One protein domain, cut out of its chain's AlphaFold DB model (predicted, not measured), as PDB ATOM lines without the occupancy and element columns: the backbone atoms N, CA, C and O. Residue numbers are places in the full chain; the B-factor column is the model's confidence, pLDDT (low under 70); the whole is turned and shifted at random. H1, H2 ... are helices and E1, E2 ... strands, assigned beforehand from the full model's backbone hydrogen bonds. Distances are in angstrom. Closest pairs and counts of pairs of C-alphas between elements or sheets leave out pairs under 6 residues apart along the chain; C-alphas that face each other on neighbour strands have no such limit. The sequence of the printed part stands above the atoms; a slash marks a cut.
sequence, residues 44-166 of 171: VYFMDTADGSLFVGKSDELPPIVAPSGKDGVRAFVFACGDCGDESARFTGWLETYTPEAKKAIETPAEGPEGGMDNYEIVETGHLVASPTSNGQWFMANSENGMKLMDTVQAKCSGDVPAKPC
ATOM      1  N   VAL A  44    -139.080  86.856  62.392       97.19
ATOM      2  CA  VAL A  44    -140.483  86.447  62.257       97.19
ATOM      3  C   VAL A  44    -141.207  87.392  61.302       97.19
ATOM      4  O   VAL A  44    -140.743  88.503  61.041       97.19
ATOM      5  N   TYR A  45    -142.343  86.950  60.771       97.75
ATOM      6  CA  TYR A  45    -143.184  87.792  59.931       97.75
ATOM      7  C   TYR A  45    -144.134  88.641  60.780       97.75
ATOM      8  O   TYR A  45    -144.752  88.162  61.733       97.75
ATOM      9  N   PHE A  46    -144.279  89.896  60.382       98.25
ATOM     10  CA  PHE A  46    -145.347  90.801  60.776       98.25
ATOM     11  C   PHE A  46    -146.143  91.190  59.527       98.25
ATOM     12  O   PHE A  46    -145.638  91.093  58.410       98.25
ATOM     13  N   MET A  47    -147.388  91.610  59.710       97.44
ATOM     14  CA  MET A  47    -148.263  92.114  58.661       97.44
ATOM     15  C   MET A  47    -148.601  93.574  58.938       97.44
ATOM     16  O   MET A  47    -149.040  93.909  60.041       97.44
ATOM     17  N   ASP A  48    -148.396  94.434  57.944       97.25
ATOM     18  CA  ASP A  48    -148.787  95.838  57.993       97.25
ATOM     19  C   ASP A  48    -150.314  95.946  57.882       97.25
ATOM     20  O   ASP A  48    -150.927  95.437  56.943       97.25
ATOM     21  N   THR A  49    -150.952  96.594  58.855       95.12
ATOM     22  CA  THR A  49    -152.415  96.742  58.881       95.12
ATOM     23  C   THR A  49    -152.948  97.714  57.827       95.12
ATOM     24  O   THR A  49    -154.153  97.724  57.574       95.12
ATOM     25  N   ALA A  50    -152.089  98.526  57.202       94.50
ATOM     26  CA  ALA A  50    -152.487  99.472  56.163       94.50
ATOM     27  C   ALA A  50    -152.803  98.786  54.828       94.50
ATOM     28  O   ALA A  50    -153.774  99.155  54.167       94.50
ATOM     29  N   ASP A  51    -151.973  97.822  54.423       93.38
ATOM     30  CA  ASP A  51    -152.016  97.211  53.089       93.38
ATOM     31  C   ASP A  51    -151.954  95.673  53.093       93.38
ATOM     32  O   ASP A  51    -152.109  95.053  52.041       93.38
ATOM     33  N   GLY A  52    -151.780  95.046  54.260       93.75
ATOM     34  CA  GLY A  52    -151.679  93.596  54.408       93.75
ATOM     35  C   GLY A  52    -150.330  93.015  53.980       93.75
ATOM     36  O   GLY A  52    -150.194  91.792  53.904       93.75
ATOM     37  N   SER A  53    -149.332  93.852  53.682       95.56
ATOM     38  CA  SER A  53    -148.007  93.388  53.278       95.56
ATOM     39  C   SER A  53    -147.264  92.733  54.443       95.56
ATOM     40  O   SER A  53    -147.340  93.169  55.593       95.56
ATOM     41  N   LEU A  54    -146.541  91.652  54.146       96.44
ATOM     42  CA  LEU A  54    -145.662  91.015  55.119       96.44
ATOM     43  C   LEU A  54    -144.325  91.753  55.178       96.44
ATOM     44  O   LEU A  54    -143.732  92.074  54.149       96.44
ATOM     45  N   PHE A  55    -143.812  91.943  56.386       97.38
ATOM     46  CA  PHE A  55    -142.474  92.456  56.634       97.38
ATOM     47  C   PHE A  55    -141.800  91.669  57.763       97.38
ATOM     48  O   PHE A  55    -142.441  90.912  58.491       97.38
ATOM     49  N   VAL A  56    -140.479  91.794  57.869       97.56
ATOM     50  CA  VAL A  56    -139.681  91.034  58.838       97.56
ATOM     51  C   VAL A  56    -139.438  91.874  60.086       97.56
ATOM     52  O   VAL A  56    -138.988  93.013  59.983       97.56
ATOM     53  N   GLY A  57    -139.690  91.276  61.248       96.69
ATOM     54  CA  GLY A  57    -139.309  91.796  62.561       96.69
ATOM     55  C   GLY A  57    -138.624  90.716  63.399       96.69
ATOM     56  O   GLY A  57    -138.315  89.626  62.906       96.69
ATOM     57  N   LYS A  58    -138.376  91.006  64.671       96.44
ATOM     58  CA  LYS A  58    -137.737  90.101  65.631       96.44
ATOM     59  C   LYS A  58    -138.765  89.443  66.545       96.44
ATOM     60  O   LYS A  58    -139.804  90.005  66.867       96.44
ATOM     61  N   SER A  59    -138.477  88.216  66.967       94.00
ATOM     62  CA  SER A  59    -139.385  87.407  67.789       94.00
ATOM     63  C   SER A  59    -139.630  87.949  69.200       94.00
ATOM     64  O   SER A  59    -140.534  87.460  69.867       94.00
ATOM     65  N   ASP A  60    -138.786  88.864  69.675       93.69
ATOM     66  CA  ASP A  60    -138.903  89.564  70.957       93.69
ATOM     67  C   ASP A  60    -139.621  90.920  70.840       93.69
ATOM     68  O   ASP A  60    -139.888  91.557  71.857       93.69
ATOM     69  N   GLU A  61    -139.982  91.352  69.628       95.94
ATOM     70  CA  GLU A  61    -140.822  92.529  69.430       95.94
ATOM     71  C   GLU A  61    -142.296  92.190  69.680       95.94
ATOM     72  O   GLU A  61    -142.871  91.288  69.067       95.94
ATOM     73  N   LEU A  62    -142.923  92.941  70.585       96.12
ATOM     74  CA  LEU A  62    -144.284  92.679  71.033       96.12
ATOM     75  C   LEU A  62    -145.312  93.464  70.191       96.12
ATOM     76  O   LEU A  62    -145.291  94.704  70.208       96.12
ATOM     77  N   PRO A  63    -146.226  92.794  69.459       97.12
ATOM     78  CA  PRO A  63    -147.217  93.476  68.632       97.12
ATOM     79  C   PRO A  63    -148.262  94.249  69.469       97.12
ATOM     80  O   PRO A  63    -148.549  93.859  70.602       97.12
ATOM     81  N   PRO A  64    -148.855  95.326  68.920       97.38
ATOM     82  CA  PRO A  64    -148.547  95.894  67.608       97.38
ATOM     83  C   PRO A  64    -147.216  96.667  67.617       97.38
ATOM     84  O   PRO A  64    -146.881  97.334  68.598       97.38
ATOM     85  N   ILE A  65    -146.457  96.579  66.526       97.75
ATOM     86  CA  ILE A  65    -145.226  97.351  66.280       97.75
ATOM     87  C   ILE A  65    -145.468  98.427  65.219       97.75
ATOM     88  O   ILE A  65    -146.524  98.449  64.599       97.75
ATOM     89  N   VAL A  66    -144.509  99.323  64.988       98.00
ATOM     90  CA  VAL A  66    -144.616 100.285  63.881       98.00
ATOM     91  C   VAL A  66    -144.233  99.586  62.579       98.00
ATOM     92  O   VAL A  66    -143.096  99.147  62.419       98.00
ATOM     93  N   ALA A  67    -145.180  99.483  61.653       97.81
ATOM     94  CA  ALA A  67    -144.964  98.921  60.327       97.81
ATOM     95  C   ALA A  67    -144.293  99.936  59.375       97.81
ATOM     96  O   ALA A  67    -144.276 101.137  59.668       97.81
ATOM     97  N   PRO A  68    -143.763  99.506  58.211       97.81
ATOM     98  CA  PRO A  68    -143.144 100.405  57.232       97.81
ATOM     99  C   PRO A  68    -144.057 101.535  56.737       97.81
ATOM    100  O   PRO A  68    -143.565 102.621  56.428       97.81
ATOM    101  N   SER A  69    -145.379 101.324  56.700       96.75
ATOM    102  CA  SER A  69    -146.353 102.377  56.379       96.75
ATOM    103  C   SER A  69    -146.510 103.445  57.474       96.75
ATOM    104  O   SER A  69    -147.169 104.466  57.261       96.75
ATOM    105  N   GLY A  70    -145.947 103.214  58.664       96.94
ATOM    106  CA  GLY A  70    -146.179 104.003  59.873       96.94
ATOM    107  C   GLY A  70    -147.484 103.660  60.603       96.94
ATOM    108  O   GLY A  70    -147.835 104.356  61.558       96.94
ATOM    109  N   LYS A  71    -148.222 102.635  60.156       96.56
ATOM    110  CA  LYS A  71    -149.374 102.057  60.869       96.56
ATOM    111  C   LYS A  71    -148.946 100.894  61.760       96.56
ATOM    112  O   LYS A  71    -147.757 100.628  61.926       96.56
ATOM    113  N   ASP A  72    -149.927 100.227  62.354       96.69
ATOM    114  CA  ASP A  72    -149.690  99.084  63.220       96.69
ATOM    115  C   ASP A  72    -149.244  97.879  62.391       96.69
ATOM    116  O   ASP A  72    -149.816  97.565  61.346       96.69
ATOM    117  N   GLY A  73    -148.225  97.191  62.883       97.69
ATOM    118  CA  GLY A  73    -147.747  95.910  62.405       97.69
ATOM    119  C   GLY A  73    -148.086  94.830  63.416       97.69
ATOM    120  O   GLY A  73    -147.659  94.897  64.569       97.69
ATOM    121  N   VAL A  74    -148.851  93.831  62.999       97.75
ATOM    122  CA  VAL A  74    -149.273  92.714  63.856       97.75
ATOM    123  C   VAL A  74    -148.485  91.466  63.503       97.75
ATOM    124  O   VAL A  74    -148.043  91.313  62.368       97.75
ATOM    125  N   ARG A  75    -148.262  90.566  64.457       98.00
ATOM    126  CA  ARG A  75    -147.468  89.365  64.190       98.00
ATOM    127  C   ARG A  75    -148.232  88.452  63.237       98.00
ATOM    128  O   ARG A  75    -149.416  88.216  63.440       98.00
ATOM    129  N   ALA A  76    -147.559  87.926  62.219       97.81
ATOM    130  CA  ALA A  76    -148.154  87.043  61.226       97.81
ATOM    131  C   ALA A  76    -147.554  85.639  61.330       97.81
ATOM    132  O   ALA A  76    -146.348  85.441  61.170       97.81
ATOM    133  N   PHE A  77    -148.407  84.645  61.565       97.06
ATOM    134  CA  PHE A  77    -148.000  83.245  61.536       97.06
ATOM    135  C   PHE A  77    -148.159  82.716  60.114       97.06
ATOM    136  O   PHE A  77    -149.270  82.453  59.649       97.06
ATOM    137  N   VAL A  78    -147.035  82.607  59.405       96.69
ATOM    138  CA  VAL A  78    -146.978  82.163  58.008       96.69
ATOM    139  C   VAL A  78    -146.693  80.669  57.957       96.69
ATOM    140  O   VAL A  78    -145.835  80.162  58.677       96.69
ATOM    141  N   PHE A  79    -147.403  79.969  57.083       95.62
ATOM    142  CA  PHE A  79    -147.279  78.536  56.854       95.62
ATOM    143  C   PHE A  79    -147.110  78.255  55.368       95.62
ATOM    144  O   PHE A  79    -147.443  79.104  54.549       95.62
ATOM    145  N   ALA A  80    -146.647  77.058  55.021       94.38
ATOM    146  CA  ALA A  80    -146.675  76.554  53.657       94.38
ATOM    147  C   ALA A  80    -147.242  75.136  53.595       94.38
ATOM    148  O   ALA A  80    -147.036  74.321  54.502       94.38
ATOM    149  N   CYS A  81    -147.924  74.833  52.492       92.12
ATOM    150  CA  CYS A  81    -148.281  73.462  52.139       92.12
ATOM    151  C   CYS A  81    -147.115  72.816  51.389       92.12
ATOM    152  O   CYS A  81    -147.100  72.775  50.162       92.12
ATOM    153  N   GLY A  82    -146.121  72.342  52.143       88.25
ATOM    154  CA  GLY A  82    -144.883  71.785  51.602       88.25
ATOM    155  C   GLY A  82    -143.672  72.643  51.955       88.25
ATOM    156  O   GLY A  82    -143.310  72.746  53.129       88.25
ATOM    157  N   ASP A  83    -143.016  73.199  50.939       88.25
ATOM    158  CA  ASP A  83    -141.769  73.938  51.113       88.25
ATOM    159  C   ASP A  83    -142.020  75.388  51.537       88.25
ATOM    160  O   ASP A  83    -142.810  76.105  50.925       88.25
ATOM    161  N   CYS A  84    -141.298  75.829  52.566       90.88
ATOM    162  CA  CYS A  84    -141.292  77.227  52.951       90.88
ATOM    163  C   CYS A  84    -140.510  78.083  51.959       90.88
ATOM    164  O   CYS A  84    -140.784  79.268  51.926       90.88
ATOM    165  N   GLY A  85    -139.613  77.549  51.128       88.25
ATOM    166  CA  GLY A  85    -138.930  78.317  50.079       88.25
ATOM    167  C   GLY A  85    -139.843  78.771  48.933       88.25
ATOM    168  O   GLY A  85    -139.544  79.758  48.260       88.25
ATOM    169  N   ASP A  86    -140.981  78.102  48.729       88.38
ATOM    170  CA  ASP A  86    -141.949  78.443  47.686       88.38
ATOM    171  C   ASP A  86    -142.967  79.470  48.193       88.38
ATOM    172  O   ASP A  86    -143.918  79.144  48.905       88.38
ATOM    173  N   GLU A  87    -142.793  80.731  47.797       86.00
ATOM    174  CA  GLU A  87    -143.707  81.817  48.163       86.00
ATOM    175  C   GLU A  87    -145.154  81.571  47.724       86.00
ATOM    176  O   GLU A  87    -146.076  82.015  48.408       86.00
ATOM    177  N   SER A  88    -145.375  80.839  46.628       86.81
ATOM    178  CA  SER A  88    -146.722  80.530  46.134       86.81
ATOM    179  C   SER A  88    -147.433  79.463  46.969       86.81
ATOM    180  O   SER A  88    -148.664  79.420  47.001       86.81
ATOM    181  N   ALA A  89    -146.664  78.639  47.685       88.50
ATOM    182  CA  ALA A  89    -147.174  77.651  48.625       88.50
ATOM    183  C   ALA A  89    -147.425  78.242  50.022       88.50
ATOM    184  O   ALA A  89    -148.047  77.576  50.859       88.50
ATOM    185  N   ARG A  90    -146.947  79.471  50.286       92.50
ATOM    186  CA  ARG A  90    -147.116  80.156  51.570       92.50
ATOM    187  C   ARG A  90    -148.507  80.765  51.715       92.50
ATOM    188  O   ARG A  90    -149.099  81.292  50.778       92.50
ATOM    189  N   PHE A  91    -148.998  80.780  52.944       94.25
ATOM    190  CA  PHE A  91    -150.199  81.498  53.344       94.25
ATOM    191  C   PHE A  91    -150.067  81.987  54.787       94.25
ATOM    192  O   PHE A  91    -149.381  81.386  55.611       94.25
ATOM    193  N   THR A  92    -150.746  83.086  55.116       95.88
ATOM    194  CA  THR A  92    -150.856  83.532  56.512       95.88
ATOM    195  C   THR A  92    -151.984  82.754  57.180       95.88
ATOM    196  O   THR A  92    -153.111  82.758  56.687       95.88
ATOM    197  N   GLY A  93    -151.680  82.056  58.271       95.50
ATOM    198  CA  GLY A  93    -152.658  81.291  59.038       95.50
ATOM    199  C   GLY A  93    -153.525  82.204  59.897       95.50
ATOM    200  O   GLY A  93    -154.739  82.277  59.714       95.50
ATOM    201  N   TRP A  94    -152.883  82.943  60.796       96.81
ATOM    202  CA  TRP A  94    -153.530  83.947  61.632       96.81
ATOM    203  C   TRP A  94    -152.572  85.094  61.954       96.81
ATOM    204  O   TRP A  94    -151.355  85.006  61.752       96.81
ATOM    205  N   LEU A  95    -153.161  86.172  62.451       97.69
ATOM    206  CA  LEU A  95    -152.486  87.345  62.978       97.69
ATOM    207  C   LEU A  95    -152.613  87.367  64.496       97.69
ATOM    208  O   LEU A  95    -153.630  86.926  65.026       97.69
ATOM    209  N   GLU A  96    -151.613  87.909  65.175       97.56
ATOM    210  CA  GLU A  96    -151.565  88.057  66.625       97.56
ATOM    211  C   GLU A  96    -151.204  89.491  67.011       97.56
ATOM    212  O   GLU A  96    -150.314  90.117  66.426       97.56
ATOM    213  N   THR A  97    -151.893  90.005  68.024       97.94
ATOM    214  CA  THR A  97    -151.593  91.296  68.640       97.94
ATOM    215  C   THR A  97    -151.986  91.299  70.115       97.94
ATOM    216  O   THR A  97    -152.632  90.365  70.596       97.94
ATOM    217  N   TYR A  98    -151.619  92.358  70.830       97.62
ATOM    218  CA  TYR A  98    -152.039  92.589  72.207       97.62
ATOM    219  C   TYR A  98    -152.828  93.889  72.327       97.62
ATOM    220  O   TYR A  98    -152.586  94.854  71.597       97.62
ATOM    221  N   THR A  99    -153.759  93.938  73.280       96.88
ATOM    222  CA  THR A  99    -154.343  95.213  73.710       96.88
ATOM    223  C   THR A  99    -153.260  96.118  74.311       96.88
ATOM    224  O   THR A  99    -152.248  95.612  74.811       96.88
ATOM    225  N   PRO A 100    -153.436  97.452  74.311       95.88
ATOM    226  CA  PRO A 100    -152.473  98.367  74.927       95.88
ATOM    227  C   PRO A 100    -152.165  98.023  76.392       95.88
ATOM    228  O   PRO A 100    -151.020  98.133  76.834       95.88
ATOM    229  N   GLU A 101    -153.172  97.573  77.140       94.19
ATOM    230  CA  GLU A 101    -153.046  97.183  78.543       94.19
ATOM    231  C   GLU A 101    -152.216  95.905  78.701       94.19
ATOM    232  O   GLU A 101    -151.295  95.876  79.518       94.19
ATOM    233  N   ALA A 102    -152.491  94.876  77.892       94.88
ATOM    234  CA  ALA A 102    -151.736  93.624  77.902       94.88
ATOM    235  C   ALA A 102    -150.299  93.816  77.423       94.88
ATOM    236  O   ALA A 102    -149.369  93.294  78.035       94.88
ATOM    237  N   LYS A 103    -150.095  94.631  76.384       95.12
ATOM    238  CA  LYS A 103    -148.760  94.978  75.900       95.12
ATOM    239  C   LYS A 103    -147.924  95.616  77.011       95.12
ATOM    240  O   LYS A 103    -146.833  95.145  77.320       95.12
ATOM    241  N   LYS A 104    -148.480  96.632  77.676       93.25
ATOM    242  CA  LYS A 104    -147.826  97.308  78.802       93.25
ATOM    243  C   LYS A 104    -147.544  96.356  79.967       93.25
ATOM    244  O   LYS A 104    -146.504  96.476  80.609       93.25
ATOM    245  N   ALA A 105    -148.456  95.422  80.237       91.44
ATOM    246  CA  ALA A 105    -148.290  94.399  81.263       91.44
ATOM    247  C   ALA A 105    -147.101  93.462  80.965       91.44
ATOM    248  O   ALA A 105    -146.319  93.165  81.865       91.44
ATOM    249  N   ILE A 106    -146.910  93.051  79.709       90.31
ATOM    250  CA  ILE A 106    -145.772  92.208  79.306       90.31
ATOM    251  C   ILE A 106    -144.456  92.997  79.335       90.31
ATOM    252  O   ILE A 106    -143.441  92.480  79.791       90.31
ATOM    253  N   GLU A 107    -144.459  94.246  78.857       90.06
ATOM    254  CA  GLU A 107    -143.257  95.095  78.813       90.06
ATOM    255  C   GLU A 107    -142.802  95.549  80.204       90.06
ATOM    256  O   GLU A 107    -141.614  95.766  80.437       90.06
ATOM    257  N   THR A 108    -143.746  95.703  81.136       87.31
ATOM    258  CA  THR A 108    -143.488  96.110  82.522       87.31
ATOM    259  C   THR A 108    -144.084  95.077  83.483       87.31
ATOM    260  O   THR A 108    -145.098  95.355  84.132       87.31
ATOM    261  N   PRO A 109    -143.497  93.869  83.566       79.19
ATOM    262  CA  PRO A 109    -144.038  92.810  84.401       79.19
ATOM    263  C   PRO A 109    -143.965  93.224  85.872       79.19
ATOM    264  O   PRO A 109    -142.912  93.624  86.373       79.19
ATOM    265  N   ALA A 110    -145.100  93.140  86.563       75.81
ATOM    266  CA  ALA A 110    -145.145  93.281  88.008       75.81
ATOM    267  C   ALA A 110    -144.867  91.913  88.641       75.81
ATOM    268  O   ALA A 110    -145.582  90.943  88.371       75.81
ATOM    269  N   GLU A 111    -143.822  91.834  89.466       74.88
ATOM    270  CA  GLU A 111    -143.565  90.651  90.286       74.88
ATOM    271  C   GLU A 111    -144.674  90.517  91.332       74.88
ATOM    272  O   GLU A 111    -144.884  91.399  92.167       74.88
ATOM    273  N   GLY A 112    -145.400  89.406  91.271       71.50
ATOM    274  CA  GLY A 112    -146.375  89.030  92.277       71.50
ATOM    275  C   GLY A 112    -145.692  88.567  93.570       71.50
ATOM    276  O   GLY A 112    -144.536  88.132  93.552       71.50
ATOM    277  N   PRO A 113    -146.410  88.587  94.705       66.69
ATOM    278  CA  PRO A 113    -145.862  88.246  96.022       66.69
ATOM    279  C   PRO A 113    -145.309  86.811  96.132       66.69
ATOM    280  O   PRO A 113    -144.515  86.534  97.028       66.69
ATOM    281  N   GLU A 114    -145.692  85.912  95.220       71.75
ATOM    282  CA  GLU A 114    -145.230  84.516  95.158       71.75
ATOM    283  C   GLU A 114    -144.212  84.251  94.028       71.75
ATOM    284  O   GLU A 114    -143.924  83.099  93.708       71.75
ATOM    285  N   GLY A 115    -143.656  85.297  93.402       64.38
ATOM    286  CA  GLY A 115    -142.709  85.159  92.286       64.38
ATOM    287  C   GLY A 115    -143.358  84.810  90.938       64.38
ATOM    288  O   GLY A 115    -142.660  84.411  90.007       64.38
ATOM    289  N   GLY A 116    -144.685  84.945  90.832       65.25
ATOM    290  CA  GLY A 116    -145.449  84.874  89.579       65.25
ATOM    291  C   GLY A 116    -145.669  86.251  88.939       65.25
ATOM    292  O   GLY A 116    -145.288  87.270  89.506       65.25
ATOM    293  N   MET A 117    -146.301  86.293  87.763       66.69
ATOM    294  CA  MET A 117    -146.683  87.550  87.106       66.69
ATOM    295  C   MET A 117    -148.058  88.003  87.626       66.69
ATOM    296  O   MET A 117    -149.047  87.307  87.405       66.69
ATOM    297  N   ASP A 118    -148.138  89.151  88.307       76.19
ATOM    298  CA  ASP A 118    -149.392  89.643  88.927       76.19
ATOM    299  C   ASP A 118    -150.446  90.088  87.889       76.19
ATOM    300  O   ASP A 118    -151.631  90.221  88.169       76.19
ATOM    301  N   ASN A 119    -150.021  90.286  86.642       83.00
ATOM    302  CA  ASN A 119    -150.842  90.783  85.538       83.00
ATOM    303  C   ASN A 119    -151.240  89.688  84.529       83.00
ATOM    304  O   ASN A 119    -151.662  90.009  83.417       83.00
ATOM    305  N   TYR A 120    -151.125  88.411  84.909       84.56
ATOM    306  CA  TYR A 120    -151.399  87.270  84.030       84.56
ATOM    307  C   TYR A 120    -152.786  87.344  83.367       84.56
ATOM    308  O   TYR A 120    -152.894  87.169  82.157       84.56
ATOM    309  N   GLU A 121    -153.833  87.690  84.123       88.94
ATOM    310  CA  GLU A 121    -155.200  87.812  83.590       88.94
ATOM    311  C   GLU A 121    -155.312  88.900  82.508       88.94
ATOM    312  O   GLU A 121    -155.993  88.710  81.499       88.94
ATOM    313  N   ILE A 122    -154.608  90.025  82.672       90.94
ATOM    314  CA  ILE A 122    -154.592  91.119  81.689       90.94
ATOM    315  C   ILE A 122    -153.903  90.647  80.407       90.94
ATOM    316  O   ILE A 122    -154.395  90.902  79.310       90.94
ATOM    317  N   VAL A 123    -152.779  89.941  80.545       91.69
ATOM    318  CA  VAL A 123    -152.036  89.386  79.408       91.69
ATOM    319  C   VAL A 123    -152.870  88.353  78.658       91.69
ATOM    320  O   VAL A 123    -152.943  88.403  77.433       91.69
ATOM    321  N   GLU A 124    -153.531  87.451  79.381       90.62
ATOM    322  CA  GLU A 124    -154.330  86.381  78.789       90.62
ATOM    323  C   GLU A 124    -155.565  86.929  78.060       90.62
ATOM    324  O   GLU A 124    -155.823  86.581  76.909       90.62
ATOM    325  N   THR A 125    -156.311  87.833  78.701       93.38
ATOM    326  CA  THR A 125    -157.534  88.414  78.119       93.38
ATOM    327  C   THR A 125    -157.250  89.440  77.022       93.38
ATOM    328  O   THR A 125    -158.102  89.670  76.161       93.38
ATOM    329  N   GLY A 126    -156.063  90.049  77.023       95.75
ATOM    330  CA  GLY A 126    -155.637  91.003  76.003       95.75
ATOM    331  C   GLY A 126    -154.799  90.408  74.873       95.75
ATOM    332  O   GLY A 126    -154.390  91.163  73.992       95.75
ATOM    333  N   HIS A 127    -154.548  89.095  74.858       97.50
ATOM    334  CA  HIS A 127    -153.930  88.397  73.728       97.50
ATOM    335  C   HIS A 127    -154.980  88.122  72.651       97.50
ATOM    336  O   HIS A 127    -155.941  87.381  72.868       97.50
ATOM    337  N   LEU A 128    -154.810  88.734  71.481       97.81
ATOM    338  CA  LEU A 128    -155.804  88.730  70.413       97.81
ATOM    339  C   LEU A 128    -155.282  88.043  69.154       97.81
ATOM    340  O   LEU A 128    -154.132  88.229  68.756       97.81
ATOM    341  N   VAL A 129    -156.174  87.317  68.481       97.81
ATOM    342  CA  VAL A 129    -155.930  86.673  67.189       97.81
ATOM    343  C   VAL A 129    -156.995  87.040  66.157       97.81
ATOM    344  O   VAL A 129    -158.165  87.237  66.492       97.81
ATOM    345  N   ALA A 130    -156.602  87.119  64.889       97.00
ATOM    346  CA  ALA A 130    -157.501  87.411  63.772       97.00
ATOM    347  C   ALA A 130    -157.129  86.615  62.519       97.00
ATOM    348  O   ALA A 130    -155.968  86.265  62.306       97.00
ATOM    349  N   SER A 131    -158.117  86.330  61.667       94.44
ATOM    350  CA  SER A 131    -157.820  85.854  60.313       94.44
ATOM    351  C   SER A 131    -157.205  87.009  59.521       94.44
ATOM    352  O   SER A 131    -157.710  88.129  59.628       94.44
ATOM    353  N   PRO A 132    -156.206  86.772  58.654       91.06
ATOM    354  CA  PRO A 132    -155.693  87.811  57.759       91.06
ATOM    355  C   PRO A 132    -156.775  88.420  56.848       91.06
ATOM    356  O   PRO A 132    -156.586  89.501  56.305       91.06
ATOM    357  N   THR A 133    -157.926  87.755  56.693       87.44
ATOM    358  CA  THR A 133    -159.055  88.227  55.879       87.44
ATOM    359  C   THR A 133    -160.268  88.683  56.699       87.44
ATOM    360  O   THR A 133    -161.334  88.889  56.120       87.44
ATOM    361  N   SER A 134    -160.185  88.793  58.034       81.12
ATOM    362  CA  SER A 134    -161.361  89.085  58.881       81.12
ATOM    363  C   SER A 134    -161.787  90.558  58.917       81.12
ATOM    364  O   SER A 134    -162.676  90.902  59.695       81.12
ATOM    365  N   ASN A 135    -161.179  91.438  58.110       78.31
ATOM    366  CA  ASN A 135    -161.465  92.880  58.082       78.31
ATOM    367  C   ASN A 135    -161.495  93.526  59.485       78.31
ATOM    368  O   ASN A 135    -162.350  94.360  59.778       78.31
ATOM    369  N   GLY A 136    -160.572  93.125  60.365       80.38
ATOM    370  CA  GLY A 136    -160.437  93.698  61.708       80.38
ATOM    371  C   GLY A 136    -161.286  93.036  62.794       80.38
ATOM    372  O   GLY A 136    -161.381  93.577  63.893       80.38
ATOM    373  N   GLN A 137    -161.889  91.870  62.539       93.31
ATOM    374  CA  GLN A 137    -162.481  91.073  63.613       93.31
ATOM    375  C   GLN A 137    -161.389  90.304  64.369       93.31
ATOM    376  O   GLN A 137    -160.752  89.409  63.806       93.31
ATOM    377  N   TRP A 138    -161.222  90.657  65.644       96.19
ATOM    378  CA  TRP A 138    -160.279  90.060  66.587       96.19
ATOM    379  C   TRP A 138    -161.013  89.219  67.633       96.19
ATOM    380  O   TRP A 138    -162.089  89.591  68.104       96.19
ATOM    381  N   PHE A 139    -160.411  88.100  68.016       96.56
ATOM    382  CA  PHE A 139    -160.884  87.210  69.073       96.56
ATOM    383  C   PHE A 139    -159.807  87.077  70.142       96.56
ATOM    384  O   PHE A 139    -158.624  87.126  69.819       96.56
ATOM    385  N   MET A 140    -160.191  86.852  71.399       97.06
ATOM    386  CA  MET A 140    -159.216  86.437  72.411       97.06
ATOM    387  C   MET A 140    -158.595  85.105  71.988       97.06
ATOM    388  O   MET A 140    -159.318  84.201  71.553       97.06
ATOM    389  N   ALA A 141    -157.278  84.977  72.116       96.06
ATOM    390  CA  ALA A 141    -156.539  83.793  71.687       96.06
ATOM    391  C   ALA A 141    -157.039  82.510  72.374       96.06
ATOM    392  O   ALA A 141    -157.167  81.472  71.727       96.06
ATOM    393  N   ASN A 142    -157.406  82.606  73.656       94.19
ATOM    394  CA  ASN A 142    -157.940  81.507  74.468       94.19
ATOM    395  C   ASN A 142    -159.458  81.272  74.301       94.19
ATOM    396  O   ASN A 142    -160.013  80.358  74.912       94.19
ATOM    397  N   SER A 143    -160.156  82.076  73.492       96.25
ATOM    398  CA  SER A 143    -161.589  81.885  73.237       96.25
ATOM    399  C   SER A 143    -161.843  80.746  72.248       96.25
ATOM    400  O   SER A 143    -160.995  80.420  71.420       96.25
ATOM    401  N   GLU A 144    -163.055  80.186  72.262       96.56
ATOM    402  CA  GLU A 144    -163.463  79.144  71.308       96.56
ATOM    403  C   GLU A 144    -163.264  79.576  69.844       96.56
ATOM    404  O   GLU A 144    -162.781  78.794  69.027       96.56
ATOM    405  N   ASN A 145    -163.581  80.831  69.511       94.94
ATOM    406  CA  ASN A 145    -163.389  81.362  68.161       94.94
ATOM    407  C   ASN A 145    -161.903  81.550  67.817       94.94
ATOM    408  O   ASN A 145    -161.512  81.275  66.684       94.94
ATOM    409  N   GLY A 146    -161.083  81.982  68.782       95.31
ATOM    410  CA  GLY A 146    -159.635  82.122  68.610       95.31
ATOM    411  C   GLY A 146    -158.952  80.778  68.360       95.31
ATOM    412  O   GLY A 146    -158.198  80.636  67.399       95.31
ATOM    413  N   MET A 147    -159.293  79.758  69.152       94.88
ATOM    414  CA  MET A 147    -158.782  78.396  68.964       94.88
ATOM    415  C   MET A 147    -159.235  77.795  67.630       94.88
ATOM    416  O   MET A 147    -158.401  77.340  66.850       94.88
ATOM    417  N   LYS A 148    -160.534  77.886  67.303       94.69
ATOM    418  CA  LYS A 148    -161.068  77.411  66.015       94.69
ATOM    419  C   LYS A 148    -160.375  78.060  64.824       94.69
ATOM    420  O   LYS A 148    -160.133  77.384  63.830       94.69
ATOM    421  N   LEU A 149    -160.076  79.357  64.911       94.12
ATOM    422  CA  LEU A 149    -159.340  80.076  63.876       94.12
ATOM    423  C   LEU A 149    -157.945  79.471  63.670       94.12
ATOM    424  O   LEU A 149    -157.587  79.169  62.532       94.12
ATOM    425  N   MET A 150    -157.177  79.280  64.744       93.44
ATOM    426  CA  MET A 150    -155.822  78.720  64.664       93.44
ATOM    427  C   MET A 150    -155.829  77.278  64.129       93.44
ATOM    428  O   MET A 150    -154.989  76.924  63.300       93.44
ATOM    429  N   ASP A 151    -156.835  76.480  64.493       91.81
ATOM    430  CA  ASP A 151    -156.999  75.106  64.002       91.81
ATOM    431  C   ASP A 151    -157.280  75.032  62.492       91.81
ATOM    432  O   ASP A 151    -156.952  74.032  61.846       91.81
ATOM    433  N   THR A 152    -157.823  76.098  61.882       88.88
ATOM    434  CA  THR A 152    -158.100  76.107  60.433       88.88
ATOM    435  C   THR A 152    -156.846  75.949  59.576       88.88
ATOM    436  O   THR A 152    -156.949  75.489  58.437       88.88
ATOM    437  N   VAL A 153    -155.661  76.272  60.109       89.94
ATOM    438  CA  VAL A 153    -154.382  76.138  59.399       89.94
ATOM    439  C   VAL A 153    -154.124  74.698  58.975       89.94
ATOM    440  O   VAL A 153    -153.668  74.466  57.856       89.94
ATOM    441  N   GLN A 154    -154.469  73.723  59.819       82.50
ATOM    442  CA  GLN A 154    -154.253  72.308  59.501       82.50
ATOM    443  C   GLN A 154    -155.119  71.846  58.324       82.50
ATOM    444  O   GLN A 154    -154.698  70.997  57.546       82.50
ATOM    445  N   ALA A 155    -156.299  72.446  58.150       85.50
ATOM    446  CA  ALA A 155    -157.231  72.109  57.079       85.50
ATOM    447  C   ALA A 155    -156.929  72.819  55.744       85.50
ATOM    448  O   ALA A 155    -157.609  72.563  54.751       85.50
ATOM    449  N   LYS A 156    -155.952  73.738  55.701       86.31
ATOM    450  CA  LYS A 156    -155.626  74.506  54.485       86.31
ATOM    451  C   LYS A 156    -154.863  73.698  53.442       86.31
ATOM    452  O   LYS A 156    -154.997  73.979  52.252       86.31
ATOM    453  N   CYS A 157    -154.080  72.716  53.869       87.25
ATOM    454  CA  CYS A 157    -153.304  71.882  52.964       87.25
ATOM    455  C   CYS A 157    -154.109  70.660  52.520       87.25
ATOM    456  O   CYS A 157    -154.882  70.090  53.284       87.25
ATOM    457  N   SER A 158    -153.975  70.290  51.246       81.31
ATOM    458  CA  SER A 158    -154.703  69.156  50.670       81.31
ATOM    459  C   SER A 158    -153.999  67.830  50.973       81.31
ATOM    460  O   SER A 158    -152.782  67.725  50.825       81.31
ATOM    461  N   GLY A 159    -154.776  66.798  51.318       73.50
ATOM    462  CA  GLY A 159    -154.265  65.448  51.583       73.50
ATOM    463  C   GLY A 159    -153.505  65.335  52.909       73.50
ATOM    464  O   GLY A 159    -153.829  66.023  53.869       73.50
ATOM    465  N   ASP A 160    -152.488  64.470  52.948       73.06
ATOM    466  CA  ASP A 160    -151.676  64.184  54.144       73.06
ATOM    467  C   ASP A 160    -150.486  65.150  54.333       73.06
ATOM    468  O   ASP A 160    -149.560  64.853  55.087       73.06
ATOM    469  N   VAL A 161    -150.451  66.291  53.630       81.19
ATOM    470  CA  VAL A 161    -149.353  67.266  53.755       81.19
ATOM    471  C   VAL A 161    -149.669  68.239  54.894       81.19
ATOM    472  O   VAL A 161    -150.557  69.078  54.731       81.19
ATOM    473  N   PRO A 162    -148.966  68.181  56.040       85.25
ATOM    474  CA  PRO A 162    -149.210  69.112  57.131       85.25
ATOM    475  C   PRO A 162    -148.726  70.519  56.766       85.25
ATOM    476  O   PRO A 162    -147.697  70.690  56.110       85.25
ATOM    477  N   ALA A 163    -149.440  71.535  57.250       92.06
ATOM    478  CA  ALA A 163    -148.984  72.917  57.169       92.06
ATOM    479  C   ALA A 163    -147.685  73.090  57.975       92.06
ATOM    480  O   ALA A 163    -147.657  72.863  59.188       92.06
ATOM    481  N   LYS A 164    -146.601  73.498  57.309       92.62
ATOM    482  CA  LYS A 164    -145.297  73.750  57.939       92.62
ATOM    483  C   LYS A 164    -145.189  75.235  58.304       92.62
ATOM    484  O   LYS A 164    -145.413  76.058  57.421       92.62
ATOM    485  N   PRO A 165    -144.848  75.610  59.551       93.69
ATOM    486  CA  PRO A 165    -144.602  77.008  59.899       93.69
ATOM    487  C   PRO A 165    -143.337  77.518  59.202       93.69
ATOM    488  O   PRO A 165    -142.300  76.849  59.217       93.69
ATOM    489  N   CYS A 166    -143.419  78.712  58.627       94.50
ATOM    490  CA  CYS A 166    -142.343  79.340  57.872       94.50
ATOM    491  C   CYS A 166    -141.782  80.553  58.610       94.50
ATOM    492  O   CYS A 166    -142.524  81.403  59.105       94.50
TER     493      CYS A 166
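What this domain is: This is residues 44 to 166 of the 171 residues of an uncharacterized protein of Phycisphaeraceae bacterium (UniProt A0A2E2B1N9). A strongly twisted, branched antiparallel sheet is built on the long hairpin E3 and E4, with the hairpin E1 and E2 joined beside the first part of E3, short E6 beside its last part, and E5 along E4. H3 packs across E5, while the helical hairpin H1 and H2 lies at one end of the length, with the loop of residues 108 to 119 beyond it. The printed part has 123 residues, in the order E1 E2 E3 E4 H1 H2 E5 H3 E6; the class is mixed, helices and strands, with under half of the residues in named elements. The whole is compact, with a radius of gyration of the C-alphas of 15.7 A, yet only just elongated, spanning 50 by 33 by 25 A.

How they stand to each other: E3, residues 72 to 81, has three neighbours in staggered pairing. E4, residues 90 to 98, lies on one side of it, antiparallel, with N 77 and O 94 3.0 A apart, within hydrogen-bond range. E1, residues 44 to 48, and E6, residues 163 to 165, lie on the other side, both antiparallel to E3; N 74 and O 47 are 3.0 A apart, N 80 and O 164 2.9 A. E2, residues 54 to 58, forms a hairpin with E1, with N 46 and O 55 2.8 A apart. E5, residues 127 to 130, is antiparallel to E4, with N 95 and O 130 2.8 A apart. H3, residues 144 to 151, is on the sheet at a height over the sheet of 8.6 A, over E5 and across the strands at 63 degrees to E5 on the local plane; 4 of its C-alphas fall on E5 and 2 on E4, only just too few for E4. Its closest C-alphas to E5 are those of Gly 146 and Val 129, 6.0 A apart. H1, residues 100 to 107, only grazes the sheet, as does H2, residues 120 to 125. H1 and H2 touch, with the C-alphas of Ala 102 and Val 123 closest at 4.5 A, and run opposite ways at a tilt of 38 degrees, only just steep. H3 is apart from both. In H1, H2 and H3 every O i to N i+4 pair is within hydrogen-bond range.

Where its parts are: E3 is 28.0 A long from first to last C-alpha and E4 24.6 A; E1 and E2 are 13.2 A each. E1 begins at C-alpha 44 (-140.483, 86.447, 62.257), and E6 ends at C-alpha 165 (-144.602, 77.008, 59.899).

The domain as a whole: The C-alphas farthest apart, of Pro 113 and Gly 159, are 50.6 A apart. The printed part has no cut. The links E2 to E3, H1 to H2, E5 to H3 and H3 to E6 are long. Mean pLDDT of the printed part is 91.2; residues 113 and 115 to 117 are under 70.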